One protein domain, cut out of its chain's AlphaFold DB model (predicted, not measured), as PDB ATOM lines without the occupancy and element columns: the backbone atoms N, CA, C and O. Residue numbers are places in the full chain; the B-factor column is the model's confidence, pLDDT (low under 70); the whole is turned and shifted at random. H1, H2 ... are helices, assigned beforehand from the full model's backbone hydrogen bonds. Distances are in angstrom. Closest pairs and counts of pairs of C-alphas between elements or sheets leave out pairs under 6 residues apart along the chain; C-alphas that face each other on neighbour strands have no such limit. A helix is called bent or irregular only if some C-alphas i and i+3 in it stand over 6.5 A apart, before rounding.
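What this domain is: This is residues 40 to 74 and 83 to 253 of the 409 residues of an uncharacterized protein of Coprinellus micaceus (UniProt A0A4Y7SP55). Six long helices make an up-and-down bundle, each running against the one before it, and they close into a ring: H1 touches H2, each further helix touches the next, and H6 comes back to touch H1. Across this ring H2 and H6 also cross, at 47 degrees. The printed part has 206 residues with six named helices, H1 to H6 in order, and no named strand; the class is all helix. The whole is compact, with a radius of gyration of the C-alphas of 19.0 A, and elongated, spanning 61 by 40 by 33 A.

Where its parts are: Find C-alpha 42 at (-21.925, 54.879, 92.755); from there H1, residues 42 to 64, runs 33.3 A. After the cut, H2 takes residues 84 to 112, 41.2 A. H3, residues 115 to 142, runs 40.9 A; it is irregular, with C-alphas 116 and 119 8.6 A apart, and has a kink of 30 degrees near residue 122. Look for C-alpha 149 at (-0.016, 63.318, 124.971), where H4, the longest with residues 149 to 182, begins its 49.5 A. H5 is residues 194 to 221, 40.4 A. H6, residues 225 to 253, runs 43.3 A to C-alpha 253 at (-24.770, 38.559, 89.766), with a kink of 25 degrees near residue 233.

How they stand to each other: Begin the bundle at H1, which touches H2, closest at the C-alphas of Ser 53 and Gly 95, 5.6 A, at a shallow tilt of 33 degrees, only just short of steep. H2 and H3 form a hairpin, closest at the C-alphas of Ala 112 and Ser 121, 6.6 A. The hairpin of H3 and H4 comes closest at the C-alphas of Ile 131 and Ile 157, 6.4 A. The hairpin of H4 and H5 does so at those of Phe 169 and Leu 206, 6.3 A, and that of H5 and H6 at those of Cys 219 and Ala 228, 5.3 A. H6 touches H1 at a shallow tilt of 24 degrees, opposite ways; the C-alphas of Cys 50 and Cys 240, the closest, are 4.9 A apart. H2 touches H6 with residues 99 to 103 alone, at a steep tilt of 47 degrees; the closest C-alphas, of Ala 99 and Leu 236, are 7.3 A apart. H3 and H6 are apart, and so are H4 and H6. Every O i to N i+4 pair is within hydrogen-bond range in H2, H4 and H5; in H1 17 of 19 are, in H3 22 of 24 and in H6 21 of 25.

The domain as a whole: The two C-alphas farthest apart, of Ser 83 and Glu 188, are 63.8 A apart. Residues 75 to 82 are not printed, and C-alphas 74 and 83 stand 15.3 A apart across the cut. The link from H4 to H5 is long. The mean pLDDT of the printed part is 80.7, that of H2 is 68, and 35 printed residues are under 70, among them residues 83 to 89 and 110 to 116.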
ATOM      1  N   LYS A  40     -21.762  55.172  85.542       87.94
ATOM      2  CA  LYS A  40     -22.617  56.067  86.341       87.94
ATOM      3  C   LYS A  40     -23.078  55.498  87.692       87.94
ATOM      4  O   LYS A  40     -23.715  56.209  88.461       87.94
ATOM      5  N   LYS A  41     -22.795  54.229  88.008       86.25
ATOM      6  CA  LYS A  41     -23.191  53.636  89.296       86.25
ATOM      7  C   LYS A  41     -22.248  54.100  90.422       86.25
ATOM      8  O   LYS A  41     -21.032  54.038  90.238       86.25
ATOM      9  N   PRO A  42     -22.756  54.450  91.622       82.75
ATOM     10  CA  PRO A  42     -21.925  54.879  92.755       82.75
ATOM     11  C   PRO A  42     -20.849  53.846  93.126       82.75
ATOM     12  O   PRO A  42     -19.733  54.199  93.500       82.75
ATOM     13  N   SER A  43     -21.130  52.554  92.930       82.25
ATOM     14  CA  SER A  43     -20.168  51.469  93.155       82.25
ATOM     15  C   SER A  43     -18.923  51.531  92.256       82.25
ATOM     16  O   SER A  43     -17.897  50.974  92.637       82.25
ATOM     17  N   THR A  44     -18.968  52.221  91.106       88.19
ATOM     18  CA  THR A  44     -17.792  52.428  90.237       88.19
ATOM     19  C   THR A  44     -16.801  53.366  90.913       88.19
ATOM     20  O   THR A  44     -15.606  53.084  90.945       88.19
ATOM     21  N   TYR A  45     -17.298  54.449  91.515       86.19
ATOM     22  CA  TYR A  45     -16.463  55.401  92.243       86.19
ATOM     23  C   TYR A  45     -15.811  54.742  93.457       86.19
ATOM     24  O   TYR A  45     -14.603  54.861  93.635       86.19
ATOM     25  N   PHE A  46     -16.569  53.972  94.246       81.88
ATOM     26  CA  PHE A  46     -16.005  53.219  95.376       81.88
ATOM     27  C   PHE A  46     -14.926  52.230  94.937       81.88
ATOM     28  O   PHE A  46     -13.889  52.120  95.592       81.88
ATOM     29  N   TYR A  47     -15.148  51.543  93.816       85.81
ATOM     30  CA  TYR A  47     -14.155  50.646  93.242       85.81
ATOM     31  C   TYR A  47     -12.861  51.383  92.878       85.81
ATOM     32  O   TYR A  47     -11.775  50.947  93.261       85.81
ATOM     33  N   PHE A  48     -12.983  52.525  92.197       86.31
ATOM     34  CA  PHE A  48     -11.857  53.388  91.855       86.31
ATOM     35  C   PHE A  48     -11.111  53.803  93.131       86.31
ATOM     36  O   PHE A  48      -9.939  53.473  93.293       86.31
ATOM     37  N   PHE A  49     -11.790  54.411  94.105       82.62
ATOM     38  CA  PHE A  49     -11.150  54.837  95.354       82.62
ATOM     39  C   PHE A  49     -10.439  53.695  96.092       82.62
ATOM     40  O   PHE A  49      -9.312  53.899  96.534       82.62
ATOM     41  N   CYS A  50     -11.029  52.495  96.159       81.38
ATOM     42  CA  CYS A  50     -10.375  51.304  96.724       81.38
ATOM     43  C   CYS A  50      -9.084  50.917  95.991       81.38
ATOM     44  O   CYS A  50      -8.121  50.478  96.616       81.38
ATOM     45  N   ARG A  51      -9.064  51.029  94.660       84.44
ATOM     46  CA  ARG A  51      -7.911  50.618  93.852       84.44
ATOM     47  C   ARG A  51      -6.779  51.641  93.889       84.44
ATOM     48  O   ARG A  51      -5.615  51.256  93.918       84.44
ATOM     49  N   TYR A  52      -7.104  52.930  93.930       83.56
ATOM     50  CA  TYR A  52      -6.091  53.988  93.984       83.56
ATOM     51  C   TYR A  52      -5.599  54.278  95.407       83.56
ATOM     52  O   TYR A  52      -4.459  54.708  95.566       83.56
ATOM     53  N   SER A  53      -6.385  53.985  96.449       77.00
ATOM     54  CA  SER A  53      -5.903  54.064  97.839       77.00
ATOM     55  C   SER A  53      -4.795  53.043  98.118       77.00
ATOM     56  O   SER A  53      -3.826  53.351  98.808       77.00
ATOM     57  N   LEU A  54      -4.902  51.848  97.530       77.94
ATOM     58  CA  LEU A  54      -3.866  50.816  97.536       77.94
ATOM     59  C   LEU A  54      -2.536  51.335  96.982       77.94
ATOM     60  O   LEU A  54      -1.496  51.152  97.612       77.94
ATOM     61  N   LEU A  55      -2.585  52.010  95.831       80.94
ATOM     62  CA  LEU A  55      -1.405  52.601  95.202       80.94
ATOM     63  C   LEU A  55      -0.798  53.695  96.082       80.94
ATOM     64  O   LEU A  55       0.403  53.672  96.313       80.94
ATOM     65  N   ALA A  56      -1.613  54.595  96.639       79.12
ATOM     66  CA  ALA A  56      -1.123  55.645  97.533       79.12
ATOM     67  C   ALA A  56      -0.411  55.074  98.775       79.12
ATOM     68  O   ALA A  56       0.681  55.521  99.120       79.12
ATOM     69  N   ASN A  57      -0.982  54.039  99.401       76.75
ATOM     70  CA  ASN A  57      -0.365  53.375 100.552       76.75
ATOM     71  C   ASN A  57       0.932  52.641 100.184       76.75
ATOM     72  O   ASN A  57       1.882  52.645 100.966       76.75
ATOM     73  N   LEU A  58       0.991  52.025  98.998       79.38
ATOM     74  CA  LEU A  58       2.206  51.381  98.499       79.38
ATOM     75  C   LEU A  58       3.312  52.409  98.235       79.38
ATOM     76  O   LEU A  58       4.444  52.191  98.652       79.38
ATOM     77  N   LEU A  59       2.981  53.531  97.590       79.81
ATOM     78  CA  LEU A  59       3.924  54.625  97.338       79.81
ATOM     79  C   LEU A  59       4.482  55.177  98.659       79.81
ATOM     80  O   LEU A  59       5.694  55.320  98.796       79.81
ATOM     81  N   TRP A  60       3.620  55.378  99.661       75.31
ATOM     82  CA  TRP A  60       4.032  55.812 100.999       75.31
ATOM     83  C   TRP A  60       4.944  54.793 101.707       75.31
ATOM     84  O   TRP A  60       5.928  55.163 102.348       75.31
ATOM     85  N   LEU A  61       4.655  53.493 101.578       75.06
ATOM     86  CA  LEU A  61       5.514  52.439 102.128       75.06
ATOM     87  C   LEU A  61       6.879  52.383 101.439       75.06
ATOM     88  O   LEU A  61       7.885  52.202 102.120       75.06
ATOM     89  N   LEU A  62       6.922  52.541 100.113       77.75
ATOM     90  CA  LEU A  62       8.167  52.553  99.340       77.75
ATOM     91  C   LEU A  62       9.052  53.746  99.715       77.75
ATOM     92  O   LEU A  62      10.263  53.584  99.869       77.75
ATOM     93  N   GLU A  63       8.442  54.909  99.941       78.62
ATOM     94  CA  GLU A  63       9.130  56.090 100.464       78.62
ATOM     95  C   GLU A  63       9.737  55.803 101.846       78.62
ATOM     96  O   GLU A  63      10.932  56.003 102.066       78.62
ATOM     97  N   LYS A  64       8.944  55.244 102.772       72.88
ATOM     98  CA  LYS A  64       9.423  54.893 104.119       72.88
ATOM     99  C   LYS A  64      10.463  53.779 104.141       72.88
ATOM    100  O   LYS A  64      11.271  53.745 105.065       72.88
ATOM    101  N   ALA A  65      10.469  52.897 103.148       81.81
ATOM    102  CA  ALA A  65      11.473  51.851 103.005       81.81
ATOM    103  C   ALA A  65      12.845  52.385 102.554       81.81
ATOM    104  O   ALA A  65      13.769  51.590 102.384       81.81
ATOM    105  N   GLY A  66      12.991  53.700 102.338       79.38
ATOM    106  CA  GLY A  66      14.259  54.303 101.933       79.38
ATOM    107  C   GLY A  66      14.703  53.865 100.540       79.38
ATOM    108  O   GLY A  66      15.890  53.911 100.237       79.38
ATOM    109  N   ARG A  67      13.761  53.433  99.688       77.00
ATOM    110  CA  ARG A  67      14.018  53.072  98.287       77.00
ATOM    111  C   ARG A  67      13.337  54.055  97.331       77.00
ATOM    112  O   ARG A  67      12.497  53.635  96.530       77.00
ATOM    113  N   PRO A  68      13.679  55.357  97.388       68.69
ATOM    114  CA  PRO A  68      13.088  56.349  96.499       68.69
ATOM    115  C   PRO A  68      13.448  56.082  95.034       68.69
ATOM    116  O   PRO A  68      12.689  56.467  94.160       68.69
ATOM    117  N   GLU A  69      14.537  55.360  94.753       75.75
ATOM    118  CA  GLU A  69      14.985  54.994  93.400       75.75
ATOM    119  C   GLU A  69      13.887  54.320  92.559       75.75
ATOM    120  O   GLU A  69      13.797  54.551  91.357       75.75
ATOM    121  N   VAL A  70      12.997  53.544  93.192       73.00
ATOM    122  CA  VAL A  70      11.854  52.902  92.513       73.00
ATOM    123  C   VAL A  70      10.783  53.927  92.106       73.00
ATOM    124  O   VAL A  70      10.054  53.711  91.140       73.00
ATOM    125  N   LEU A  71      10.690  55.053  92.820       65.44
ATOM    126  CA  LEU A  71       9.794  56.177  92.522       65.44
ATOM    127  C   LEU A  71      10.402  57.173  91.517       65.44
ATOM    128  O   LEU A  71       9.662  57.834  90.793       65.44
ATOM    129  N   VAL A  72      11.735  57.277  91.466       62.50
ATOM    130  CA  VAL A  72      12.508  58.298  90.721       62.50
ATOM    131  C   VAL A  72      12.540  58.062  89.199       62.50
ATOM    132  O   VAL A  72      13.077  58.868  88.450       62.50
ATOM    133  N   GLY A  73      11.850  57.042  88.685       64.81
ATOM    134  CA  GLY A  73      11.639  56.870  87.239       64.81
ATOM    135  C   GLY A  73      10.834  57.990  86.546       64.81
ATOM    136  O   GLY A  73      10.603  57.891  85.345       64.81
ATOM    137  N   MET A  74      10.389  59.031  87.266       64.62
ATOM    138  CA  MET A  74       9.700  60.208  86.715       64.62
ATOM    139  C   MET A  74      10.517  61.498  86.947       64.62
ATOM    140  O   MET A  74      10.272  62.199  87.932       64.62
ATOM    141  N   SER A  83       8.702  70.530  97.472       58.78
ATOM    142  CA  SER A  83       9.441  69.898  98.555       58.78
ATOM    143  C   SER A  83       8.801  68.535  98.824       58.78
ATOM    144  O   SER A  83       7.594  68.428  99.065       58.78
ATOM    145  N   CYS A  84       9.611  67.481  98.723       57.66
ATOM    146  CA  CYS A  84       9.173  66.083  98.799       57.66
ATOM    147  C   CYS A  84       8.317  65.820 100.060       57.66
ATOM    148  O   CYS A  84       7.365  65.045 100.053       57.66
ATOM    149  N   ASN A  85       8.576  66.599 101.113       69.56
ATOM    150  CA  ASN A  85       7.863  66.584 102.382       69.56
ATOM    151  C   ASN A  85       6.384  67.012 102.270       69.56
ATOM    152  O   ASN A  85       5.526  66.461 102.953       69.56
ATOM    153  N   THR A  86       6.048  67.963 101.394       69.69
ATOM    154  CA  THR A  86       4.665  68.456 101.243       69.69
ATOM    155  C   THR A  86       3.804  67.463 100.472       69.69
ATOM    156  O   THR A  86       2.664  67.196 100.855       69.69
ATOM    157  N   VAL A  87       4.351  66.870  99.407       64.88
ATOM    158  CA  VAL A  87       3.628  65.892  98.581       64.88
ATOM    159  C   VAL A  87       3.393  64.603  99.359       64.88
ATOM    160  O   VAL A  87       2.263  64.122  99.376       64.88
ATOM    161  N   ALA A  88       4.403  64.095 100.069       64.56
ATOM    162  CA  ALA A  88       4.274  62.906 100.910       64.56
ATOM    163  C   ALA A  88       3.231  63.091 102.025       64.56
ATOM    164  O   ALA A  88       2.350  62.246 102.206       64.56
ATOM    165  N   LYS A  89       3.264  64.239 102.721       69.25
ATOM    166  CA  LYS A  89       2.281  64.582 103.764       69.25
ATOM    167  C   LYS A  89       0.864  64.709 103.207       69.25
ATOM    168  O   LYS A  89      -0.078  64.138 103.754       69.25
ATOM    169  N   THR A  90       0.710  65.405 102.082       71.81
ATOM    170  CA  THR A  90      -0.611  65.627 101.475       71.81
ATOM    171  C   THR A  90      -1.175  64.330 100.889       71.81
ATOM    172  O   THR A  90      -2.358  64.035 101.063       71.81
ATOM    173  N   ALA A  91      -0.340  63.509 100.245       66.75
ATOM    174  CA  ALA A  91      -0.744  62.221  99.689       66.75
ATOM    175  C   ALA A  91      -1.144  61.221 100.783       66.75
ATOM    176  O   ALA A  91      -2.159  60.536 100.631       66.75
ATOM    177  N   GLY A  92      -0.407  61.181 101.900       66.56
ATOM    178  CA  GLY A  92      -0.738  60.352 103.061       66.56
ATOM    179  C   GLY A  92      -2.085  60.732 103.682       66.56
ATOM    180  O   GLY A  92      -2.969  59.881 103.815       66.56
ATOM    181  N   GLY A  93      -2.287  62.024 103.971       69.62
ATOM    182  CA  GLY A  93      -3.534  62.523 104.561       69.62
ATOM    183  C   GLY A  93      -4.755  62.315 103.658       69.62
ATOM    184  O   GLY A  93      -5.785  61.790 104.091       69.62
ATOM    185  N   VAL A  94      -4.635  62.649 102.368       70.88
ATOM    186  CA  VAL A  94      -5.728  62.489 101.394       70.88
ATOM    187  C   VAL A  94      -6.015  61.011 101.111       70.88
ATOM    188  O   VAL A  94      -7.180  60.630 100.958       70.88
ATOM    189  N   GLY A  95      -4.984  60.164 101.054       67.81
ATOM    190  CA  GLY A  95      -5.122  58.722 100.845       67.81
ATOM    191  C   GLY A  95      -5.872  58.037 101.985       67.81
ATOM    192  O   GLY A  95      -6.825  57.290 101.732       67.81
ATOM    193  N   ALA A  96      -5.505  58.358 103.229       66.69
ATOM    194  CA  ALA A  96      -6.200  57.872 104.415       66.69
ATOM    195  C   ALA A  96      -7.666  58.326 104.402       66.69
ATOM    196  O   ALA A  96      -8.571  57.491 104.460       66.69
ATOM    197  N   PHE A  97      -7.916  59.625 104.213       70.19
ATOM    198  CA  PHE A  97      -9.270  60.176 104.176       70.19
ATOM    199  C   PHE A  97     -10.148  59.465 103.134       70.19
ATOM    200  O   PHE A  97     -11.229  58.970 103.455       70.19
ATOM    201  N   ARG A  98      -9.663  59.310 101.898       68.50
ATOM    202  CA  ARG A  98     -10.422  58.654 100.819       68.50
ATOM    203  C   ARG A  98     -10.762  57.200 101.131       68.50
ATOM    204  O   ARG A  98     -11.885  56.774 100.862       68.50
ATOM    205  N   ALA A  99      -9.821  56.442 101.696       66.00
ATOM    206  CA  ALA A  99     -10.056  55.045 102.053       66.00
ATOM    207  C   ALA A  99     -11.118  54.917 103.156       66.00
ATOM    208  O   ALA A  99     -12.044  54.113 103.026       66.00
ATOM    209  N   TYR A 100     -11.036  55.757 104.193       70.81
ATOM    210  CA  TYR A 100     -12.011  55.765 105.285       70.81
ATOM    211  C   TYR A 100     -13.415  56.122 104.793       70.81
ATOM    212  O   TYR A 100     -14.359  55.390 105.087       70.81
ATOM    213  N   TRP A 101     -13.558  57.170 103.978       74.19
ATOM    214  CA  TRP A 101     -14.856  57.568 103.425       74.19
ATOM    215  C   TRP A 101     -15.443  56.533 102.468       74.19
ATOM    216  O   TRP A 101     -16.650  56.301 102.492       74.19
ATOM    217  N   ALA A 102     -14.615  55.876 101.652       67.88
ATOM    218  CA  ALA A 102     -15.080  54.839 100.738       67.88
ATOM    219  C   ALA A 102     -15.617  53.613 101.495       67.88
ATOM    220  O   ALA A 102     -16.720  53.135 101.218       67.88
ATOM    221  N   VAL A 103     -14.858  53.127 102.482       66.94
ATOM    222  CA  VAL A 103     -15.253  51.976 103.307       66.94
ATOM    223  C   VAL A 103     -16.463  52.322 104.180       66.94
ATOM    224  O   VAL A 103     -17.386  51.514 104.304       66.94
ATOM    225  N   TRP A 104     -16.497  53.530 104.746       73.06
ATOM    226  CA  TRP A 104     -17.593  54.000 105.590       73.06
ATOM    227  C   TRP A 104     -18.873  54.255 104.795       73.06
ATOM    228  O   TRP A 104     -19.931  53.751 105.166       73.06
ATOM    229  N   GLY A 105     -18.786  54.984 103.683       69.81
ATOM    230  CA  GLY A 105     -19.930  55.311 102.839       69.81
ATOM    231  C   GLY A 105     -20.623  54.055 102.322       69.81
ATOM    232  O   GLY A 105     -21.845  53.966 102.383       69.81
ATOM    233  N   LEU A 106     -19.857  53.038 101.917       68.50
ATOM    234  CA  LEU A 106     -20.427  51.776 101.448       68.50
ATOM    235  C   LEU A 106     -21.155  51.011 102.567       68.50
ATOM    236  O   LEU A 106     -22.266  50.522 102.355       68.50
ATOM    237  N   ARG A 107     -20.552  50.924 103.760       69.81
ATOM    238  CA  ARG A 107     -21.146  50.219 104.911       69.81
ATOM    239  C   ARG A 107     -22.393  50.933 105.426       69.81
ATOM    240  O   ARG A 107     -23.401  50.283 105.677       69.81
ATOM    241  N   THR A 108     -22.353  52.257 105.519       69.00
ATOM    242  CA  THR A 108     -23.481  53.065 105.996       69.00
ATOM    243  C   THR A 108     -24.608  53.102 104.963       69.00
ATOM    244  O   THR A 108     -25.768  52.941 105.326       69.00
ATOM    245  N   HIS A 109     -24.295  53.197 103.665       71.94
ATOM    246  CA  HIS A 109     -25.300  53.163 102.596       71.94
ATOM    247  C   HIS A 109     -26.034  51.816 102.529       71.94
ATOM    248  O   HIS A 109     -27.243  51.781 102.312       71.94
ATOM    249  N   ALA A 110     -25.332  50.700 102.754       67.69
ATOM    250  CA  ALA A 110     -25.962  49.381 102.831       67.69
ATOM    251  C   ALA A 110     -26.909  49.234 104.039       67.69
ATOM    252  O   ALA A 110     -27.815  48.403 104.007       67.69
ATOM    253  N   LEU A 111     -26.709  50.032 105.093       64.94
ATOM    254  CA  LEU A 111     -27.549  50.044 106.293       64.94
ATOM    255  C   LEU A 111     -28.693  51.067 106.212       64.94
ATOM    256  O   LEU A 111     -29.743  50.846 106.811       64.94
ATOM    257  N   ALA A 112     -28.513  52.158 105.465       65.69
ATOM    258  CA  ALA A 112     -29.461  53.267 105.374       65.69
ATOM    259  C   ALA A 112     -30.754  52.933 104.610       65.69
ATOM    260  O   ALA A 112     -31.745  53.648 104.743       65.69
ATOM    261  N   THR A 113     -30.772  51.855 103.824       66.31
ATOM    262  CA  THR A 113     -31.970  51.431 103.083       66.31
ATOM    263  C   THR A 113     -33.066  50.866 103.985       66.31
ATOM    264  O   THR A 113     -34.227  50.858 103.580       66.31
ATOM    265  N   ASP A 114     -32.740  50.461 105.219       69.94
ATOM    266  CA  ASP A 114     -33.738  50.031 106.198       69.94
ATOM    267  C   ASP A 114     -34.192  51.195 107.083       69.94
ATOM    268  O   ASP A 114     -33.559  51.566 108.078       69.94
ATOM    269  N   MET A 115     -35.347  51.758 106.733       55.19
ATOM    270  CA  MET A 115     -35.958  52.910 107.403       55.19
ATOM    271  C   MET A 115     -36.164  52.727 108.919       55.19
ATOM    272  O   MET A 115     -36.265  53.720 109.642       55.19
ATOM    273  N   GLN A 116     -36.210  51.490 109.426       65.88
ATOM    274  CA  GLN A 116     -36.542  51.210 110.826       65.88
ATOM    275  C   GLN A 116     -35.420  51.488 111.841       65.88
ATOM    276  O   GLN A 116     -35.699  51.497 113.039       65.88
ATOM    277  N   ARG A 117     -34.169  51.754 111.431       72.88
ATOM    278  CA  ARG A 117     -33.078  52.037 112.392       72.88
ATOM    279  C   ARG A 117     -32.238  53.255 112.032       72.88
ATOM    280  O   ARG A 117     -31.009  53.204 112.085       72.88
ATOM    281  N   LYS A 118     -32.900  54.384 111.766       83.75
ATOM    282  CA  LYS A 118     -32.231  55.692 111.619       83.75
ATOM    283  C   LYS A 118     -31.245  55.946 112.768       83.75
ATOM    284  O   LYS A 118     -30.107  56.318 112.513       83.75
ATOM    285  N   VAL A 119     -31.637  55.636 114.007       86.62
ATOM    286  CA  VAL A 119     -30.797  55.815 115.210       86.62
ATOM    287  C   VAL A 119     -29.456  55.087 115.102       86.62
ATOM    288  O   VAL A 119     -28.419  55.674 115.382       86.62
ATOM    289  N   VAL A 120     -29.449  53.830 114.650       85.12
ATOM    290  CA  VAL A 120     -28.215  53.035 114.550       85.12
ATOM    291  C   VAL A 120     -27.268  53.624 113.507       85.12
ATOM    292  O   VAL A 120     -26.068  53.723 113.756       85.12
ATOM    293  N   SER A 121     -27.810  54.073 112.371       84.69
ATOM    294  CA  SER A 121     -27.033  54.766 111.341       84.69
ATOM    295  C   SER A 121     -26.438  56.077 111.864       84.69
ATOM    296  O   SER A 121     -25.280  56.367 111.574       84.69
ATOM    297  N   TRP A 122     -27.195  56.852 112.648       88.06
ATOM    298  CA  TRP A 122     -26.714  58.095 113.258       88.06
ATOM    299  C   TRP A 122     -25.591  57.846 114.268       88.06
ATOM    300  O   TRP A 122     -24.568  58.517 114.201       88.06
ATOM    301  N   VAL A 123     -25.736  56.853 115.151       88.94
ATOM    302  CA  VAL A 123     -24.709  56.515 116.154       88.94
ATOM    303  C   VAL A 123     -23.416  56.043 115.486       88.94
ATOM    304  O   VAL A 123     -22.343  56.559 115.791       88.94
ATOM    305  N   LEU A 124     -23.504  55.112 114.527       87.31
ATOM    306  CA  LEU A 124     -22.341  54.654 113.755       87.31
ATOM    307  C   LEU A 124     -21.695  55.790 112.959       87.31
ATOM    308  O   LEU A 124     -20.468  55.869 112.881       87.31
ATOM    309  N   GLY A 125     -22.512  56.657 112.357       86.44
ATOM    310  CA  GLY A 125     -22.032  57.806 111.601       86.44
ATOM    311  C   GLY A 125     -21.309  58.819 112.481       86.44
ATOM    312  O   GLY A 125     -20.238  59.287 112.107       86.44
ATOM    313  N   PHE A 126     -21.840  59.093 113.672       89.75
ATOM    314  CA  PHE A 126     -21.225  59.998 114.637       89.75
ATOM    315  C   PHE A 126     -19.880  59.466 115.145       89.75
ATOM    316  O   PHE A 126     -18.885  60.183 115.087       89.75
ATOM    317  N   ILE A 127     -19.812  58.189 115.547       89.25
ATOM    318  CA  ILE A 127     -18.553  57.557 115.981       89.25
ATOM    319  C   ILE A 127     -17.500  57.630 114.866       89.25
ATOM    320  O   ILE A 127     -16.354  58.000 115.115       89.25
ATOM    321  N   ALA A 128     -17.886  57.320 113.627       86.50
ATOM    322  CA  ALA A 128     -16.981  57.395 112.486       86.50
ATOM    323  C   ALA A 128     -16.500  58.826 112.206       86.50
ATOM    324  O   ALA A 128     -15.316  59.036 111.943       86.50
ATOM    325  N   PHE A 129     -17.395  59.811 112.294       87.31
ATOM    326  CA  PHE A 129     -17.039  61.218 112.148       87.31
ATOM    327  C   PHE A 129     -16.021  61.651 113.212       87.31
ATOM    328  O   PHE A 129     -14.997  62.238 112.865       87.31
ATOM    329  N   CYS A 130     -16.234  61.280 114.480       90.44
ATOM    330  CA  CYS A 130     -15.275  61.535 115.556       90.44
ATOM    331  C   CYS A 130     -13.899  60.924 115.255       90.44
ATOM    332  O   CYS A 130     -12.889  61.606 115.407       90.44
ATOM    333  N   ILE A 131     -13.847  59.681 114.759       89.56
ATOM    334  CA  ILE A 131     -12.589  59.030 114.358       89.56
ATOM    335  C   ILE A 131     -11.862  59.849 113.283       89.56
ATOM    336  O   ILE A 131     -10.660  60.077 113.403       89.56
ATOM    337  N   VAL A 132     -12.572  60.317 112.250       86.62
ATOM    338  CA  VAL A 132     -11.980  61.124 111.168       86.62
ATOM    339  C   VAL A 132     -11.419  62.441 111.703       86.62
ATOM    340  O   VAL A 132     -10.287  62.792 111.375       86.62
ATOM    341  N   VAL A 133     -12.169  63.145 112.556       88.19
ATOM    342  CA  VAL A 133     -11.707  64.396 113.178       88.19
ATOM    343  C   VAL A 133     -10.456  64.155 114.024       88.19
ATOM    344  O   VAL A 133      -9.480  64.891 113.884       88.19
ATOM    345  N   CYS A 134     -10.431  63.095 114.839       89.88
ATOM    346  CA  CYS A 134      -9.259  62.742 115.639       89.88
ATOM    347  C   CYS A 134      -8.039  62.384 114.773       89.88
ATOM    348  O   CYS A 134      -6.922  62.763 115.119       89.88
ATOM    349  N   LEU A 135      -8.232  61.690 113.646       85.38
ATOM    350  CA  LEU A 135      -7.148  61.367 112.710       85.38
ATOM    351  C   LEU A 135      -6.563  62.621 112.049       85.38
ATOM    352  O   LEU A 135      -5.344  62.751 111.976       85.38
ATOM    353  N   ILE A 136      -7.414  63.555 111.616       85.25
ATOM    354  CA  ILE A 136      -6.972  64.831 111.034       85.25
ATOM    355  C   ILE A 136      -6.213  65.654 112.080       85.25
ATOM    356  O   ILE A 136      -5.114  66.131 111.806       85.25
ATOM    357  N   ALA A 137      -6.765  65.780 113.291       86.62
ATOM    358  CA  ALA A 137      -6.122  66.507 114.381       86.62
ATOM    359  C   ALA A 137      -4.751  65.910 114.729       86.62
ATOM    360  O   ALA A 137      -3.780  66.648 114.887       86.62
ATOM    361  N   LYS A 138      -4.650  64.575 114.781       86.06
ATOM    362  CA  LYS A 138      -3.387  63.872 115.018       86.06
ATOM    363  C   LYS A 138      -2.337  64.212 113.956       86.06
ATOM    364  O   LYS A 138      -1.208  64.519 114.323       86.06
ATOM    365  N   GLU A 139      -2.696  64.178 112.673       82.00
ATOM    366  CA  GLU A 139      -1.760  64.445 111.570       82.00
ATOM    367  C   GLU A 139      -1.247  65.897 111.580       82.00
ATOM    368  O   GLU A 139      -0.062  66.153 111.348       82.00
ATOM    369  N   ILE A 140      -2.129  66.852 111.905       81.50
ATOM    370  CA  ILE A 140      -1.767  68.271 112.041       81.50
ATOM    371  C   ILE A 140      -0.772  68.455 113.191       81.50
ATOM    372  O   ILE A 140       0.267  69.085 113.011       81.50
ATOM    373  N   VAL A 141      -1.056  67.871 114.357       82.38
ATOM    374  CA  VAL A 141      -0.210  68.008 115.555       82.38
ATOM    375  C   VAL A 141       1.147  67.335 115.358       82.38
ATOM    376  O   VAL A 141       2.175  67.926 115.688       82.38
ATOM    377  N   GLN A 142       1.159  66.132 114.780       79.75
ATOM    378  CA  GLN A 142       2.378  65.359 114.537       79.75
ATOM    379  C   GLN A 142       3.354  66.086 113.592       79.75
ATOM    380  O   GLN A 142       4.543  65.784 113.566       79.75
ATOM    381  N   SER A 143       2.882  67.076 112.827       74.69
ATOM    382  CA  SER A 143       3.752  67.905 111.990       74.69
ATOM    383  C   SER A 143       4.558  68.958 112.757       74.69
ATOM    384  O   SER A 143       5.512  69.481 112.183       74.69
ATOM    385  N   CYS A 144       4.195  69.282 114.001       74.81
ATOM    386  CA  CYS A 144       4.745  70.431 114.726       74.81
ATOM    387  C   CYS A 144       5.675  70.050 115.888       74.81
ATOM    388  O   CYS A 144       6.582  70.817 116.197       74.81
ATOM    389  N   SER A 145       5.473  68.898 116.530       80.75
ATOM    390  CA  SER A 145       6.354  68.296 117.546       80.75
ATOM    391  C   SER A 145       5.764  66.944 117.970       80.75
ATOM    392  O   SER A 145       4.599  66.678 117.677       80.75
ATOM    393  N   ASP A 146       6.530  66.119 118.691       80.19
ATOM    394  CA  ASP A 146       6.069  64.859 119.300       80.19
ATOM    395  C   ASP A 146       5.737  65.067 120.791       80.19
ATOM    396  O   ASP A 146       6.534  64.712 121.664       80.19
ATOM    397  N   PRO A 147       4.588  65.676 121.141       87.38
ATOM    398  CA  PRO A 147       4.250  65.854 122.537       87.38
ATOM    399  C   PRO A 147       3.842  64.513 123.176       87.38
ATOM    400  O   PRO A 147       3.204  63.681 122.524       87.38
ATOM    401  N   PRO A 148       4.105  64.306 124.480       88.25
ATOM    402  CA  PRO A 148       3.836  63.034 125.160       88.25
ATOM    403  C   PRO A 148       2.350  62.627 125.153       88.25
ATOM    404  O   PRO A 148       2.026  61.441 125.179       88.25
ATOM    405  N   TRP A 149       1.425  63.589 125.057       89.81
ATOM    406  CA  TRP A 149      -0.016  63.318 124.971       89.81
ATOM    407  C   TRP A 149      -0.452  62.707 123.628       89.81
ATOM    408  O   TRP A 149      -1.530  62.109 123.552       89.81
ATOM    409  N   LEU A 150       0.375  62.799 122.579       87.25
ATOM    410  CA  LEU A 150       0.077  62.239 121.257       87.25
ATOM    411  C   LEU A 150      -0.079  60.710 121.311       87.25
ATOM    412  O   LEU A 150      -0.907  60.142 120.594       87.25
ATOM    413  N   THR A 151       0.655  60.051 122.212       87.00
ATOM    414  CA  THR A 151       0.547  58.607 122.466       87.00
ATOM    415  C   THR A 151      -0.845  58.238 122.974       87.00
ATOM    416  O   THR A 151      -1.473  57.325 122.434       87.00
ATOM    417  N   ASN A 152      -1.375  58.994 123.943       89.88
ATOM    418  CA  ASN A 152      -2.712  58.763 124.496       89.88
ATOM    419  C   ASN A 152      -3.789  58.928 123.420       89.88
ATOM    420  O   ASN A 152      -4.656  58.069 123.283       89.88
ATOM    421  N   VAL A 153      -3.679  59.969 122.586       89.44
ATOM    422  CA  VAL A 153      -4.592  60.187 121.451       89.44
ATOM    423  C   VAL A 153      -4.519  59.032 120.451       89.44
ATOM    424  O   VAL A 153      -5.552  58.565 119.968       89.44
ATOM    425  N   GLY A 154      -3.318  58.522 120.164       86.75
ATOM    426  CA  GLY A 154      -3.130  57.349 119.311       86.75
ATOM    427  C   GLY A 154      -3.858  56.108 119.834       86.75
ATOM    428  O   GLY A 154      -4.553  55.442 119.062       86.75
ATOM    429  N   ILE A 155      -3.752  55.833 121.137       87.88
ATOM    430  CA  ILE A 155      -4.444  54.716 121.798       87.88
ATOM    431  C   ILE A 155      -5.962  54.923 121.745       87.88
ATOM    432  O   ILE A 155      -6.689  54.009 121.355       87.88
ATOM    433  N   THR A 156      -6.453  56.128 122.056       90.69
ATOM    434  CA  THR A 156      -7.887  56.447 121.991       90.69
ATOM    435  C   THR A 156      -8.450  56.234 120.586       90.69
ATOM    436  O   THR A 156      -9.490  55.594 120.438       90.69
ATOM    437  N   ILE A 157      -7.753  56.701 119.544       89.25
ATOM    438  CA  ILE A 157      -8.158  56.477 118.148       89.25
ATOM    439  C   ILE A 157      -8.202  54.978 117.837       89.25
ATOM    440  O   ILE A 157      -9.168  54.513 117.234       89.25
ATOM    441  N   ALA A 158      -7.194  54.210 118.260       86.75
ATOM    442  CA  ALA A 158      -7.156  52.768 118.030       86.75
ATOM    443  C   ALA A 158      -8.347  52.045 118.688       86.75
ATOM    444  O   ALA A 158      -8.993  51.219 118.041       86.75
ATOM    445  N   VAL A 159      -8.685  52.401 119.934       89.94
ATOM    446  CA  VAL A 159      -9.849  51.856 120.653       89.94
ATOM    447  C   VAL A 159     -11.156  52.239 119.961       89.94
ATOM    448  O   VAL A 159     -12.003  51.375 119.741       89.94
ATOM    449  N   LEU A 160     -11.320  53.504 119.558       90.38
ATOM    450  CA  LEU A 160     -12.518  53.964 118.848       90.38
ATOM    451  C   LEU A 160     -12.706  53.238 117.510       90.38
ATOM    452  O   LEU A 160     -13.817  52.807 117.201       90.38
ATOM    453  N   VAL A 161     -11.630  53.056 116.736       87.38
ATOM    454  CA  VAL A 161     -11.655  52.297 115.475       87.38
ATOM    455  C   VAL A 161     -12.052  50.841 115.721       87.38
ATOM    456  O   VAL A 161     -12.908  50.321 115.005       87.38
ATOM    457  N   LEU A 162     -11.486  50.198 116.746       89.00
ATOM    458  CA  LEU A 162     -11.813  48.814 117.093       89.00
ATOM    459  C   LEU A 162     -13.281  48.667 117.520       89.00
ATOM    460  O   LEU A 162     -13.979  47.779 117.032       89.00
ATOM    461  N   LEU A 163     -13.770  49.557 118.389       91.31
ATOM    462  CA  LEU A 163     -15.172  49.582 118.815       91.31
ATOM    463  C   LEU A 163     -16.112  49.776 117.624       91.31
ATOM    464  O   LEU A 163     -17.101  49.054 117.489       91.31
ATOM    465  N   PHE A 164     -15.786  50.714 116.734       89.38
ATOM    466  CA  PHE A 164     -16.539  50.935 115.505       89.38
ATOM    467  C   PHE A 164     -16.596  49.669 114.636       89.38
ATOM    468  O   PHE A 164     -17.664  49.314 114.136       89.38
ATOM    469  N   GLU A 165     -15.479  48.959 114.474       87.69
ATOM    470  CA  GLU A 165     -15.426  47.732 113.675       87.69
ATOM    471  C   GLU A 165     -16.223  46.582 114.292       87.69
ATOM    472  O   GLU A 165     -16.936  45.894 113.560       87.69
ATOM    473  N   ILE A 166     -16.176  46.413 115.618       90.50
ATOM    474  CA  ILE A 166     -16.992  45.426 116.339       90.50
ATOM    475  C   ILE A 166     -18.482  45.733 116.156       90.50
ATOM    476  O   ILE A 166     -19.258  44.841 115.810       90.50
ATOM    477  N   LEU A 167     -18.892  46.993 116.331       90.38
ATOM    478  CA  LEU A 167     -20.288  47.409 116.165       90.38
ATOM    479  C   LEU A 167     -20.769  47.215 114.723       90.38
ATOM    480  O   LEU A 167     -21.847  46.662 114.495       90.38
ATOM    481  N   ALA A 168     -19.960  47.621 113.741       85.81
ATOM    482  CA  ALA A 168     -20.272  47.433 112.329       85.81
ATOM    483  C   ALA A 168     -20.400  45.943 111.970       85.81
ATOM    484  O   ALA A 168     -21.341  45.556 111.273       85.81
ATOM    485  N   PHE A 169     -19.493  45.103 112.480       88.94
ATOM    486  CA  PHE A 169     -19.543  43.653 112.304       88.94
ATOM    487  C   PHE A 169     -20.800  43.044 112.935       88.94
ATOM    488  O   PHE A 169     -21.499  42.268 112.281       88.94
ATOM    489  N   ALA A 170     -21.115  43.418 114.176       90.31
ATOM    490  CA  ALA A 170     -22.278  42.914 114.897       90.31
ATOM    491  C   ALA A 170     -23.583  43.267 114.173       90.31
ATOM    492  O   ALA A 170     -24.446  42.409 114.001       90.31
ATOM    493  N   ILE A 171     -23.712  44.502 113.678       87.56
ATOM    494  CA  ILE A 171     -24.906  44.955 112.952       87.56
ATOM    495  C   ILE A 171     -25.037  44.252 111.600       87.56
ATOM    496  O   ILE A 171     -26.131  43.813 111.247       87.56
ATOM    497  N   ALA A 172     -23.941  44.106 110.854       84.44
ATOM    498  CA  ALA A 172     -23.950  43.380 109.587       84.44
ATOM    499  C   ALA A 172     -24.312  41.898 109.787       84.44
ATOM    500  O   ALA A 172     -25.173  41.370 109.081       84.44
ATOM    501  N   SER A 173     -23.716  41.258 110.796       88.44
ATOM    502  CA  SER A 173     -23.997  39.868 111.164       88.44
ATOM    503  C   SER A 173     -25.443  39.698 111.614       88.44
ATOM    504  O   SER A 173     -26.126  38.795 111.144       88.44
ATOM    505  N   TRP A 174     -25.950  40.609 112.450       89.06
ATOM    506  CA  TRP A 174     -27.343  40.619 112.890       89.06
ATOM    507  C   TRP A 174     -28.311  40.773 111.721       89.06
ATOM    508  O   TRP A 174     -29.286  40.031 111.622       89.06
ATOM    509  N   ARG A 175     -28.057  41.729 110.818       85.25
ATOM    510  CA  ARG A 175     -28.904  41.965 109.642       85.25
ATOM    511  C   ARG A 175     -28.981  40.714 108.789       85.25
ATOM    512  O   ARG A 175     -30.056  40.316 108.350       85.25
ATOM    513  N   ALA A 176     -27.838  40.100 108.554       84.75
ATOM    514  CA  ALA A 176     -27.786  38.996 107.638       84.75
ATOM    515  C   ALA A 176     -28.266  37.679 108.277       84.75
ATOM    516  O   ALA A 176     -28.951  36.902 107.620       84.75
ATOM    517  N   TRP A 177     -28.105  37.522 109.594       87.25
ATOM    518  CA  TRP A 177     -28.838  36.530 110.383       87.25
ATOM    519  C   TRP A 177     -30.359  36.738 110.324       87.25
ATOM    520  O   TRP A 177     -31.114  35.790 110.115       87.25
ATOM    521  N   SER A 178     -30.825  37.983 110.462       88.81
ATOM    522  CA  SER A 178     -32.248  38.327 110.364       88.81
ATOM    523  C   SER A 178     -32.809  38.018 108.976       88.81
ATOM    524  O   SER A 178     -33.921  37.510 108.876       88.81
ATOM    525  N   SER A 179     -32.038  38.282 107.917       84.25
ATOM    526  CA  SER A 179     -32.423  37.953 106.541       84.25
ATOM    527  C   SER A 179     -32.602  36.448 106.350       84.25
ATOM    528  O   SER A 179     -33.549  36.034 105.693       84.25
ATOM    529  N   ILE A 180     -31.730  35.632 106.949       87.06
ATOM    530  CA  ILE A 180     -31.839  34.166 106.903       87.06
ATOM    531  C   ILE A 180     -33.064  33.683 107.676       87.06
ATOM    532  O   ILE A 180     -33.745  32.760 107.243       87.06
ATOM    533  N   ARG A 181     -33.367  34.302 108.823       89.75
ATOM    534  CA  ARG A 181     -34.536  33.918 109.623       89.75
ATOM    535  C   ARG A 181     -35.870  34.229 108.949       89.75
ATOM    536  O   ARG A 181     -36.832  33.518 109.211       89.75
ATOM    537  N   GLN A 182     -35.946  35.289 108.151       89.06
ATOM    538  CA  GLN A 182     -37.192  35.692 107.488       89.06
ATOM    539  C   GLN A 182     -37.480  34.892 106.213       89.06
ATOM    540  O   GLN A 182     -38.633  34.806 105.801       89.06
ATOM    541  N   ASP A 183     -36.460  34.293 105.602       87.75
ATOM    542  CA  ASP A 183     -36.595  33.546 104.356       87.75
ATOM    543  C   ASP A 183     -36.721  32.043 104.655       87.75
ATOM    544  O   ASP A 183     -35.736  31.313 104.733       87.75
ATOM    545  N   THR A 184     -37.943  31.553 104.877       87.94
ATOM    546  CA  THR A 184     -38.181  30.131 105.199       87.94
ATOM    547  C   THR A 184     -37.729  29.195 104.073       87.94
ATOM    548  O   THR A 184     -37.193  28.121 104.348       87.94
ATOM    549  N   LYS A 185     -37.837  29.637 102.811       84.81
ATOM    550  CA  LYS A 185     -37.397  28.899 101.612       84.81
ATOM    551  C   LYS A 185     -35.878  28.775 101.501       84.81
ATOM    552  O   LYS A 185     -35.374  27.920 100.773       84.81
ATOM    553  N   PHE A 186     -35.133  29.602 102.231       85.00
ATOM    554  CA  PHE A 186     -33.677  29.534 102.277       85.00
ATOM    555  C   PHE A 186     -33.174  28.171 102.762       85.00
ATOM    556  O   PHE A 186     -32.176  27.662 102.249       85.00
ATOM    557  N   TRP A 187     -33.882  27.570 103.722       85.62
ATOM    558  CA  TRP A 187     -33.502  26.292 104.325       85.62
ATOM    559  C   TRP A 187     -33.720  25.099 103.392       85.62
ATOM    560  O   TRP A 187     -33.008  24.105 103.506       85.62
ATOM    561  N   GLU A 188     -34.633  25.209 102.426       91.19
ATOM    562  CA  GLU A 188     -34.930  24.131 101.476       91.19
ATOM    563  C   GLU A 188     -33.867  24.007 100.374       91.19
ATOM    564  O   GLU A 188     -33.613  22.914  99.873       91.19
ATOM    565  N   ASN A 189     -33.233  25.115  99.965       87.88
ATOM    566  CA  ASN A 189     -32.229  25.105  98.894       87.88
ATOM    567  C   ASN A 189     -31.160  26.208  99.056       87.88
ATOM    568  O   ASN A 189     -31.073  27.138  98.241       87.88
ATOM    569  N   PRO A 190     -30.264  26.090 100.054       78.88
ATOM    570  CA  PRO A 190     -29.292  27.136 100.382       78.88
ATOM    571  C   PRO A 190     -28.338  27.454  99.224       78.88
ATOM    572  O   PRO A 190     -27.936  28.601  99.045       78.88
ATOM    573  N   ARG A 191     -28.026  26.464  98.372       79.06
ATOM    574  CA  ARG A 191     -27.111  26.626  97.226       79.06
ATOM    575  C   ARG A 191     -27.691  27.436  96.063       79.06
ATOM    576  O   ARG A 191     -26.918  27.910  95.235       79.06
ATOM    577  N   LYS A 192     -29.018  27.584  95.973       78.81
ATOM    578  CA  LYS A 192     -29.670  28.352  94.896       78.81
ATOM    579  C   LYS A 192     -29.943  29.805  95.280       78.81
ATOM    580  O   LYS A 192     -30.179  30.621  94.392       78.81
ATOM    581  N   SER A 193     -29.901  30.145  96.568       80.12
ATOM    582  CA  SER A 193     -30.133  31.523  96.990       80.12
ATOM    583  C   SER A 193     -28.861  32.353  96.800       80.12
ATOM    584  O   SER A 193     -27.797  32.043  97.341       80.12
ATOM    585  N   LEU A 194     -28.969  33.448  96.044       74.19
ATOM    586  CA  LEU A 194     -27.923  34.472  96.002       74.19
ATOM    587  C   LEU A 194     -27.543  34.909  97.416       74.19
ATOM    588  O   LEU A 194     -26.365  35.114  97.716       74.19
ATOM    589  N   ASN A 195     -28.566  35.072  98.255       75.62
ATOM    590  CA  ASN A 195     -28.433  35.578  99.604       75.62
ATOM    591  C   ASN A 195     -27.411  34.764 100.392       75.62
ATOM    592  O   ASN A 195     -26.611  35.374 101.084       75.62
ATOM    593  N   TYR A 196     -27.338  33.440 100.212       81.38
ATOM    594  CA  TYR A 196     -26.331  32.602 100.871       81.38
ATOM    595  C   TYR A 196     -24.905  32.934 100.426       81.38
ATOM    596  O   TYR A 196     -24.021  33.089 101.265       81.38
ATOM    597  N   VAL A 197     -24.662  33.062  99.118       77.38
ATOM    598  CA  VAL A 197     -23.313  33.328  98.593       77.38
ATOM    599  C   VAL A 197     -22.863  34.738  98.966       77.38
ATOM    600  O   VAL A 197     -21.757  34.913  99.468       77.38
ATOM    601  N   VAL A 198     -23.734  35.735  98.794       74.88
ATOM    602  CA  VAL A 198     -23.447  37.133  99.155       74.88
ATOM    603  C   VAL A 198     -23.255  37.278 100.664       74.88
ATOM    604  O   VAL A 198     -22.349  37.992 101.092       74.88
ATOM    605  N   PHE A 199     -24.044  36.560 101.466       80.44
ATOM    606  CA  PHE A 199     -23.909  36.520 102.918       80.44
ATOM    607  C   PHE A 199     -22.615  35.851 103.359       80.44
ATOM    608  O   PHE A 199     -21.836  36.468 104.073       80.44
ATOM    609  N   SER A 200     -22.369  34.615 102.930       83.06
ATOM    610  CA  SER A 200     -21.204  33.830 103.340       83.06
ATOM    611  C   SER A 200     -19.914  34.538 102.939       83.06
ATOM    612  O   SER A 200     -19.012  34.731 103.754       83.06
ATOM    613  N   GLN A 201     -19.868  35.033 101.703       84.69
ATOM    614  CA  GLN A 201     -18.708  35.735 101.187       84.69
ATOM    615  C   GLN A 201     -18.529  37.101 101.871       84.69
ATOM    616  O   GLN A 201     -17.422  37.426 102.292       84.69
ATOM    617  N   GLY A 202     -19.607  37.873 102.051       82.75
ATOM    618  CA  GLY A 202     -19.569  39.162 102.744       82.75
ATOM    619  C   GLY A 202     -19.196  39.050 104.225       82.75
ATOM    620  O   GLY A 202     -18.400  39.845 104.720       82.75
ATOM    621  N   LEU A 203     -19.717  38.046 104.932       85.25
ATOM    622  CA  LEU A 203     -19.479  37.858 106.360       85.25
ATOM    623  C   LEU A 203     -18.075  37.318 106.623       85.25
ATOM    624  O   LEU A 203     -17.397  37.834 107.503       85.25
ATOM    625  N   LEU A 204     -17.583  36.392 105.793       86.62
ATOM    626  CA  LEU A 204     -16.190  35.944 105.848       86.62
ATOM    627  C   LEU A 204     -15.217  37.121 105.664       86.62
ATOM    628  O   LEU A 204     -14.209  37.201 106.367       86.62
ATOM    629  N   TYR A 205     -15.543  38.087 104.795       85.00
ATOM    630  CA  TYR A 205     -14.750  39.312 104.649       85.00
ATOM    631  C   TYR A 205     -14.788  40.207 105.879       85.00
ATOM    632  O   TYR A 205     -13.741  40.685 106.316       85.00
ATOM    633  N   LEU A 206     -15.972  40.438 106.442       84.25
ATOM    634  CA  LEU A 206     -16.101  41.255 107.645       84.25
ATOM    635  C   LEU A 206     -15.371  40.610 108.832       84.25
ATOM    636  O   LEU A 206     -14.694  41.322 109.570       84.25
ATOM    637  N   THR A 207     -15.418  39.282 108.955       90.12
ATOM    638  CA  THR A 207     -14.659  38.525 109.960       90.12
ATOM    639  C   THR A 207     -13.156  38.670 109.750       90.12
ATOM    640  O   THR A 207     -12.439  38.953 110.704       90.12
ATOM    641  N   ALA A 208     -12.659  38.537 108.516       88.56
ATOM    642  CA  ALA A 208     -11.233  38.699 108.224       88.56
ATOM    643  C   ALA A 208     -10.728  40.114 108.561       88.56
ATOM    644  O   ALA A 208      -9.658  40.269 109.150       88.56
ATOM    645  N   VAL A 209     -11.514  41.148 108.236       84.81
ATOM    646  CA  VAL A 209     -11.187  42.538 108.592       84.81
ATOM    647  C   VAL A 209     -11.214  42.732 110.109       84.81
ATOM    648  O   VAL A 209     -10.289  43.332 110.651       84.81
ATOM    649  N   LEU A 210     -12.216  42.192 110.809       89.81
ATOM    650  CA  LEU A 210     -12.293  42.268 112.269       89.81
ATOM    651  C   LEU A 210     -11.093  41.577 112.935       89.81
ATOM    652  O   LEU A 210     -10.448  42.172 113.793       89.81
ATOM    653  N   LEU A 211     -10.737  40.368 112.495       91.12
ATOM    654  CA  LEU A 211      -9.575  39.632 112.999       91.12
ATOM    655  C   LEU A 211      -8.276  40.401 112.767       91.12
ATOM    656  O   LEU A 211      -7.498  40.581 113.698       91.12
ATOM    657  N   SER A 212      -8.065  40.920 111.554       87.81
ATOM    658  CA  SER A 212      -6.898  41.756 111.246       87.81
ATOM    659  C   SER A 212      -6.819  42.979 112.166       87.81
ATOM    660  O   SER A 212      -5.733  43.386 112.577       87.81
ATOM    661  N   SER A 213      -7.967  43.533 112.542       88.06
ATOM    662  CA  SER A 213      -8.063  44.697 113.421       88.06
ATOM    663  C   SER A 213      -7.742  44.375 114.868       88.06
ATOM    664  O   SER A 213      -7.000  45.125 115.496       88.06
ATOM    665  N   ILE A 214      -8.235  43.241 115.366       89.88
ATOM    666  CA  ILE A 214      -7.891  42.721 116.691       89.88
ATOM    667  C   ILE A 214      -6.390  42.438 116.756       89.88
ATOM    668  O   ILE A 214      -5.731  42.923 117.667       89.88
ATOM    669  N   VAL A 215      -5.833  41.734 115.765       89.44
ATOM    670  CA  VAL A 215      -4.390  41.449 115.694       89.44
ATOM    671  C   VAL A 215      -3.586  42.745 115.711       89.44
ATOM    672  O   VAL A 215      -2.650  42.878 116.486       89.44
ATOM    673  N   THR A 216      -3.989  43.737 114.918       85.44
ATOM    674  CA  THR A 216      -3.310  45.038 114.879       85.44
ATOM    675  C   THR A 216      -3.403  45.774 116.217       85.44
ATOM    676  O   THR A 216      -2.412  46.337 116.673       85.44
ATOM    677  N   ALA A 217      -4.565  45.752 116.875       85.88
ATOM    678  CA  ALA A 217      -4.742  46.349 118.195       85.88
ATOM    679  C   ALA A 217      -3.870  45.651 119.249       85.88
ATOM    680  O   ALA A 217      -3.181  46.324 120.007       85.88
ATOM    681  N   VAL A 218      -3.825  44.316 119.246       87.31
ATOM    682  CA  VAL A 218      -2.964  43.529 120.141       87.31
ATOM    683  C   VAL A 218      -1.487  43.823 119.874       87.31
ATOM    684  O   VAL A 218      -0.748  44.072 120.820       87.31
ATOM    685  N   CYS A 219      -1.058  43.881 118.611       85.94
ATOM    686  CA  CYS A 219       0.314  44.245 118.246       85.94
ATOM    687  C   CYS A 219       0.671  45.698 118.590       85.94
ATOM    688  O   CYS A 219       1.842  45.986 118.792       85.94
ATOM    689  N   ASN A 220      -0.302  46.614 118.639       82.56
ATOM    690  CA  ASN A 220      -0.075  47.982 119.108       82.56
ATOM    691  C   ASN A 220       0.065  48.047 120.641       82.56
ATOM    692  O   ASN A 220       0.722  48.953 121.145       82.56
ATOM    693  N   LEU A 221      -0.575  47.128 121.376       82.38
ATOM    694  CA  LEU A 221      -0.542  47.073 122.844       82.38
ATOM    695  C   LEU A 221       0.659  46.287 123.379       82.38
ATOM    696  O   LEU A 221       1.233  46.650 124.402       82.38
ATOM    697  N   GLN A 222       1.049  45.211 122.698       81.94
ATOM    698  CA  GLN A 222       2.290  44.510 122.992       81.94
ATOM    699  C   GLN A 222       3.446  45.342 122.434       81.94
ATOM    700  O   GLN A 222       3.424  45.716 121.270       81.94
ATOM    701  N   ILE A 223       4.460  45.625 123.254       63.94
ATOM    702  CA  ILE A 223       5.585  46.567 123.034       63.94
ATOM    703  C   ILE A 223       6.440  46.264 121.767       63.94
ATOM    704  O   ILE A 223       7.450  46.907 121.491       63.94
ATOM    705  N   TRP A 224       6.034  45.319 120.923       66.75
ATOM    706  CA  TRP A 224       6.608  45.026 119.612       66.75
ATOM    707  C   TRP A 224       6.261  46.098 118.565       66.75
ATOM    708  O   TRP A 224       5.625  45.839 117.540       66.75
ATOM    709  N   GLY A 225       6.769  47.315 118.784       62.75
ATOM    710  CA  GLY A 225       6.583  48.471 117.900       62.75
ATOM    711  C   GLY A 225       7.042  48.250 116.449       62.75
ATOM    712  O   GLY A 225       6.607  48.969 115.551       62.75
ATOM    713  N   GLY A 226       7.860  47.223 116.186       73.12
ATOM    714  CA  GLY A 226       8.303  46.857 114.838       73.12
ATOM    715  C   GLY A 226       7.210  46.248 113.946       73.12
ATOM    716  O   GLY A 226       7.159  46.556 112.756       73.12
ATOM    717  N   PHE A 227       6.305  45.428 114.495       77.12
ATOM    718  CA  PHE A 227       5.287  44.706 113.706       77.12
ATOM    719  C   PHE A 227       3.958  45.456 113.573       77.12
ATOM    720  O   PHE A 227       3.212  45.249 112.613       77.12
ATOM    721  N   ALA A 228       3.683  46.376 114.496       77.06
ATOM    722  CA  ALA A 228       2.511  47.241 114.459       77.06
ATOM    723  C   ALA A 228       2.422  48.057 113.156       77.06
ATOM    724  O   ALA A 228       1.349  48.216 112.568       77.06
ATOM    725  N   ARG A 229       3.556  48.578 112.673       74.88
ATOM    726  CA  ARG A 229       3.587  49.521 111.547       74.88
ATOM    727  C   ARG A 229       3.248  48.862 110.196       74.88
ATOM    728  O   ARG A 229       2.388  49.408 109.503       74.88
ATOM    729  N   PRO A 230       3.815  47.691 109.833       78.50
ATOM    730  CA  PRO A 230       3.416  46.968 108.622       78.50
ATOM    731  C   PRO A 230       1.979  46.432 108.663       78.50
ATOM    732  O   PRO A 230       1.295  46.417 107.644       78.50
ATOM    733  N   LEU A 231       1.485  45.999 109.829       81.19
ATOM    734  CA  LEU A 231       0.115  45.484 109.943       81.19
ATOM    735  C   LEU A 231      -0.927  46.595 109.780       81.19
ATOM    736  O   LEU A 231      -1.894  46.428 109.032       81.19
ATOM    737  N   ASN A 232      -0.686  47.761 110.393       78.06
ATOM    738  CA  ASN A 232      -1.518  48.947 110.184       78.06
ATOM    739  C   ASN A 232      -1.532  49.377 108.708       78.06
ATOM    740  O   ASN A 232      -2.590  49.730 108.184       78.06
ATOM    741  N   SER A 233      -0.387  49.313 108.016       79.06
ATOM    742  CA  SER A 233      -0.315  49.685 106.599       79.06
ATOM    743  C   SER A 233      -0.948  48.651 105.667       79.06
ATOM    744  O   SER A 233      -1.462  49.043 104.626       79.06
ATOM    745  N   LEU A 234      -0.964  47.362 106.031       81.25
ATOM    746  CA  LEU A 234      -1.573  46.282 105.242       81.25
ATOM    747  C   LEU A 234      -3.097  46.202 105.416       81.25
ATOM    748  O   LEU A 234      -3.811  45.814 104.487       81.25
ATOM    749  N   LYS A 235      -3.616  46.599 106.583       82.69
ATOM    750  CA  LYS A 235      -5.051  46.548 106.902       82.69
ATOM    751  C   LYS A 235      -5.905  47.307 105.879       82.69
ATOM    752  O   LYS A 235      -6.912  46.785 105.395       82.69
ATOM    753  N   LEU A 236      -5.490  48.520 105.512       80.31
ATOM    754  CA  LEU A 236      -6.197  49.360 104.538       80.31
ATOM    755  C   LEU A 236      -6.243  48.713 103.134       80.31
ATOM    756  O   LEU A 236      -7.352  48.476 102.644       80.31
ATOM    757  N   PRO A 237      -5.104  48.345 102.513       79.56
ATOM    758  CA  PRO A 237      -5.016  47.518 101.315       79.56
ATOM    759  C   PRO A 237      -5.931  46.301 101.303       79.56
ATOM    760  O   PRO A 237      -6.695  46.099 100.358       79.56
ATOM    761  N   LEU A 238      -5.864  45.503 102.367       83.06
ATOM    762  CA  LEU A 238      -6.576  44.239 102.465       83.06
ATOM    763  C   LEU A 238      -8.087  44.489 102.519       83.06
ATOM    764  O   LEU A 238      -8.841  43.877 101.763       83.06
ATOM    765  N   SER A 239      -8.532  45.464 103.318       83.25
ATOM    766  CA  SER A 239      -9.945  45.856 103.373       83.25
ATOM    767  C   SER A 239     -10.468  46.386 102.027       83.25
ATOM    768  O   SER A 239     -11.577  46.029 101.615       83.25
ATOM    769  N   CYS A 240      -9.662  47.169 101.299       82.38
ATOM    770  CA  CYS A 240     -10.028  47.726  99.997       82.38
ATOM    771  C   CYS A 240     -10.116  46.641  98.918       82.38
ATOM    772  O   CYS A 240     -11.087  46.590  98.164       82.38
ATOM    773  N   LEU A 241      -9.144  45.726  98.874       84.25
ATOM    774  CA  LEU A 241      -9.118  44.618  97.919       84.25
ATOM    775  C   LEU A 241     -10.322  43.688  98.112       84.25
ATOM    776  O   LEU A 241     -10.986  43.320  97.138       84.25
ATOM    777  N   LEU A 242     -10.642  43.344  99.362       82.69
ATOM    778  CA  LEU A 242     -11.810  42.519  99.676       82.69
ATOM    779  C   LEU A 242     -13.117  43.222  99.293       82.69
ATOM    780  O   LEU A 242     -13.989  42.605  98.678       82.69
ATOM    781  N   THR A 243     -13.228  44.522  99.573       82.81
ATOM    782  CA  THR A 243     -14.396  45.333  99.194       82.81
ATOM    783  C   THR A 243     -14.559  45.404  97.674       82.81
ATOM    784  O   THR A 243     -15.651  45.178  97.153       82.81
ATOM    785  N   ALA A 244     -13.471  45.640  96.939       85.44
ATOM    786  CA  ALA A 244     -13.463  45.655  95.481       85.44
ATOM    787  C   ALA A 244     -13.909  44.304  94.895       85.44
ATOM    788  O   ALA A 244     -14.735  44.258  93.978       85.44
ATOM    789  N   ARG A 245     -13.425  43.192  95.466       85.50
ATOM    790  CA  ARG A 245     -13.825  41.837  95.064       85.50
ATOM    791  C   ARG A 245     -15.306  41.572  95.337       85.50
ATOM    792  O   ARG A 245     -15.972  40.963  94.502       85.50
ATOM    793  N   PHE A 246     -15.830  42.041  96.464       83.38
ATOM    794  CA  PHE A 246     -17.248  41.928  96.795       83.38
ATOM    795  C   PHE A 246     -18.135  42.715  95.819       83.38
ATOM    796  O   PHE A 246     -19.083  42.157  95.267       83.38
ATOM    797  N   ILE A 247     -17.784  43.974  95.528       83.94
ATOM    798  CA  ILE A 247     -18.510  44.816  94.559       83.94
ATOM    799  C   ILE A 247     -18.543  44.154  93.175       83.94
ATOM    800  O   ILE A 247     -19.584  44.146  92.516       83.94
ATOM    801  N   LEU A 248     -17.426  43.566  92.741       86.25
ATOM    802  CA  LEU A 248     -17.350  42.843  91.471       86.25
ATOM    803  C   LEU A 248     -18.316  41.653  91.415       86.25
ATOM    804  O   LEU A 248     -18.991  41.461  90.403       86.25
ATOM    805  N   GLN A 249     -18.415  40.874  92.494       85.00
ATOM    806  CA  GLN A 249     -19.320  39.721  92.551       85.00
ATOM    807  C   GLN A 249     -20.789  40.141  92.556       85.00
ATOM    808  O   GLN A 249     -21.596  39.535  91.851       85.00
ATOM    809  N   LEU A 250     -21.121  41.224  93.267       82.50
ATOM    810  CA  LEU A 250     -22.466  41.800  93.233       82.50
ATOM    811  C   LEU A 250     -22.870  42.202  91.811       82.50
ATOM    812  O   LEU A 250     -23.963  41.858  91.365       82.50
ATOM    813  N   ARG A 251     -21.976  42.862  91.064       86.19
ATOM    814  CA  ARG A 251     -22.252  43.249  89.670       86.19
ATOM    815  C   ARG A 251     -22.387  42.060  88.737       86.19
ATOM    816  O   ARG A 251     -23.264  42.053  87.876       86.19
ATOM    817  N   LYS A 252     -21.518  41.059  88.896       86.06
ATOM    818  CA  LYS A 252     -21.591  39.830  88.104       86.06
ATOM    819  C   LYS A 252     -22.960  39.180  88.276       86.06
ATOM    820  O   LYS A 252     -23.559  38.763  87.290       86.06
ATOM    821  N   TRP A 253     -23.459  39.127  89.506       84.38
ATOM    822  CA  TRP A 253     -24.770  38.559  89.766       84.38
ATOM    823  C   TRP A 253     -25.917  39.412  89.215       84.38
ATOM    824  O   TRP A 253     -26.787  38.868  88.544       84.38
TER     825      TRP A 253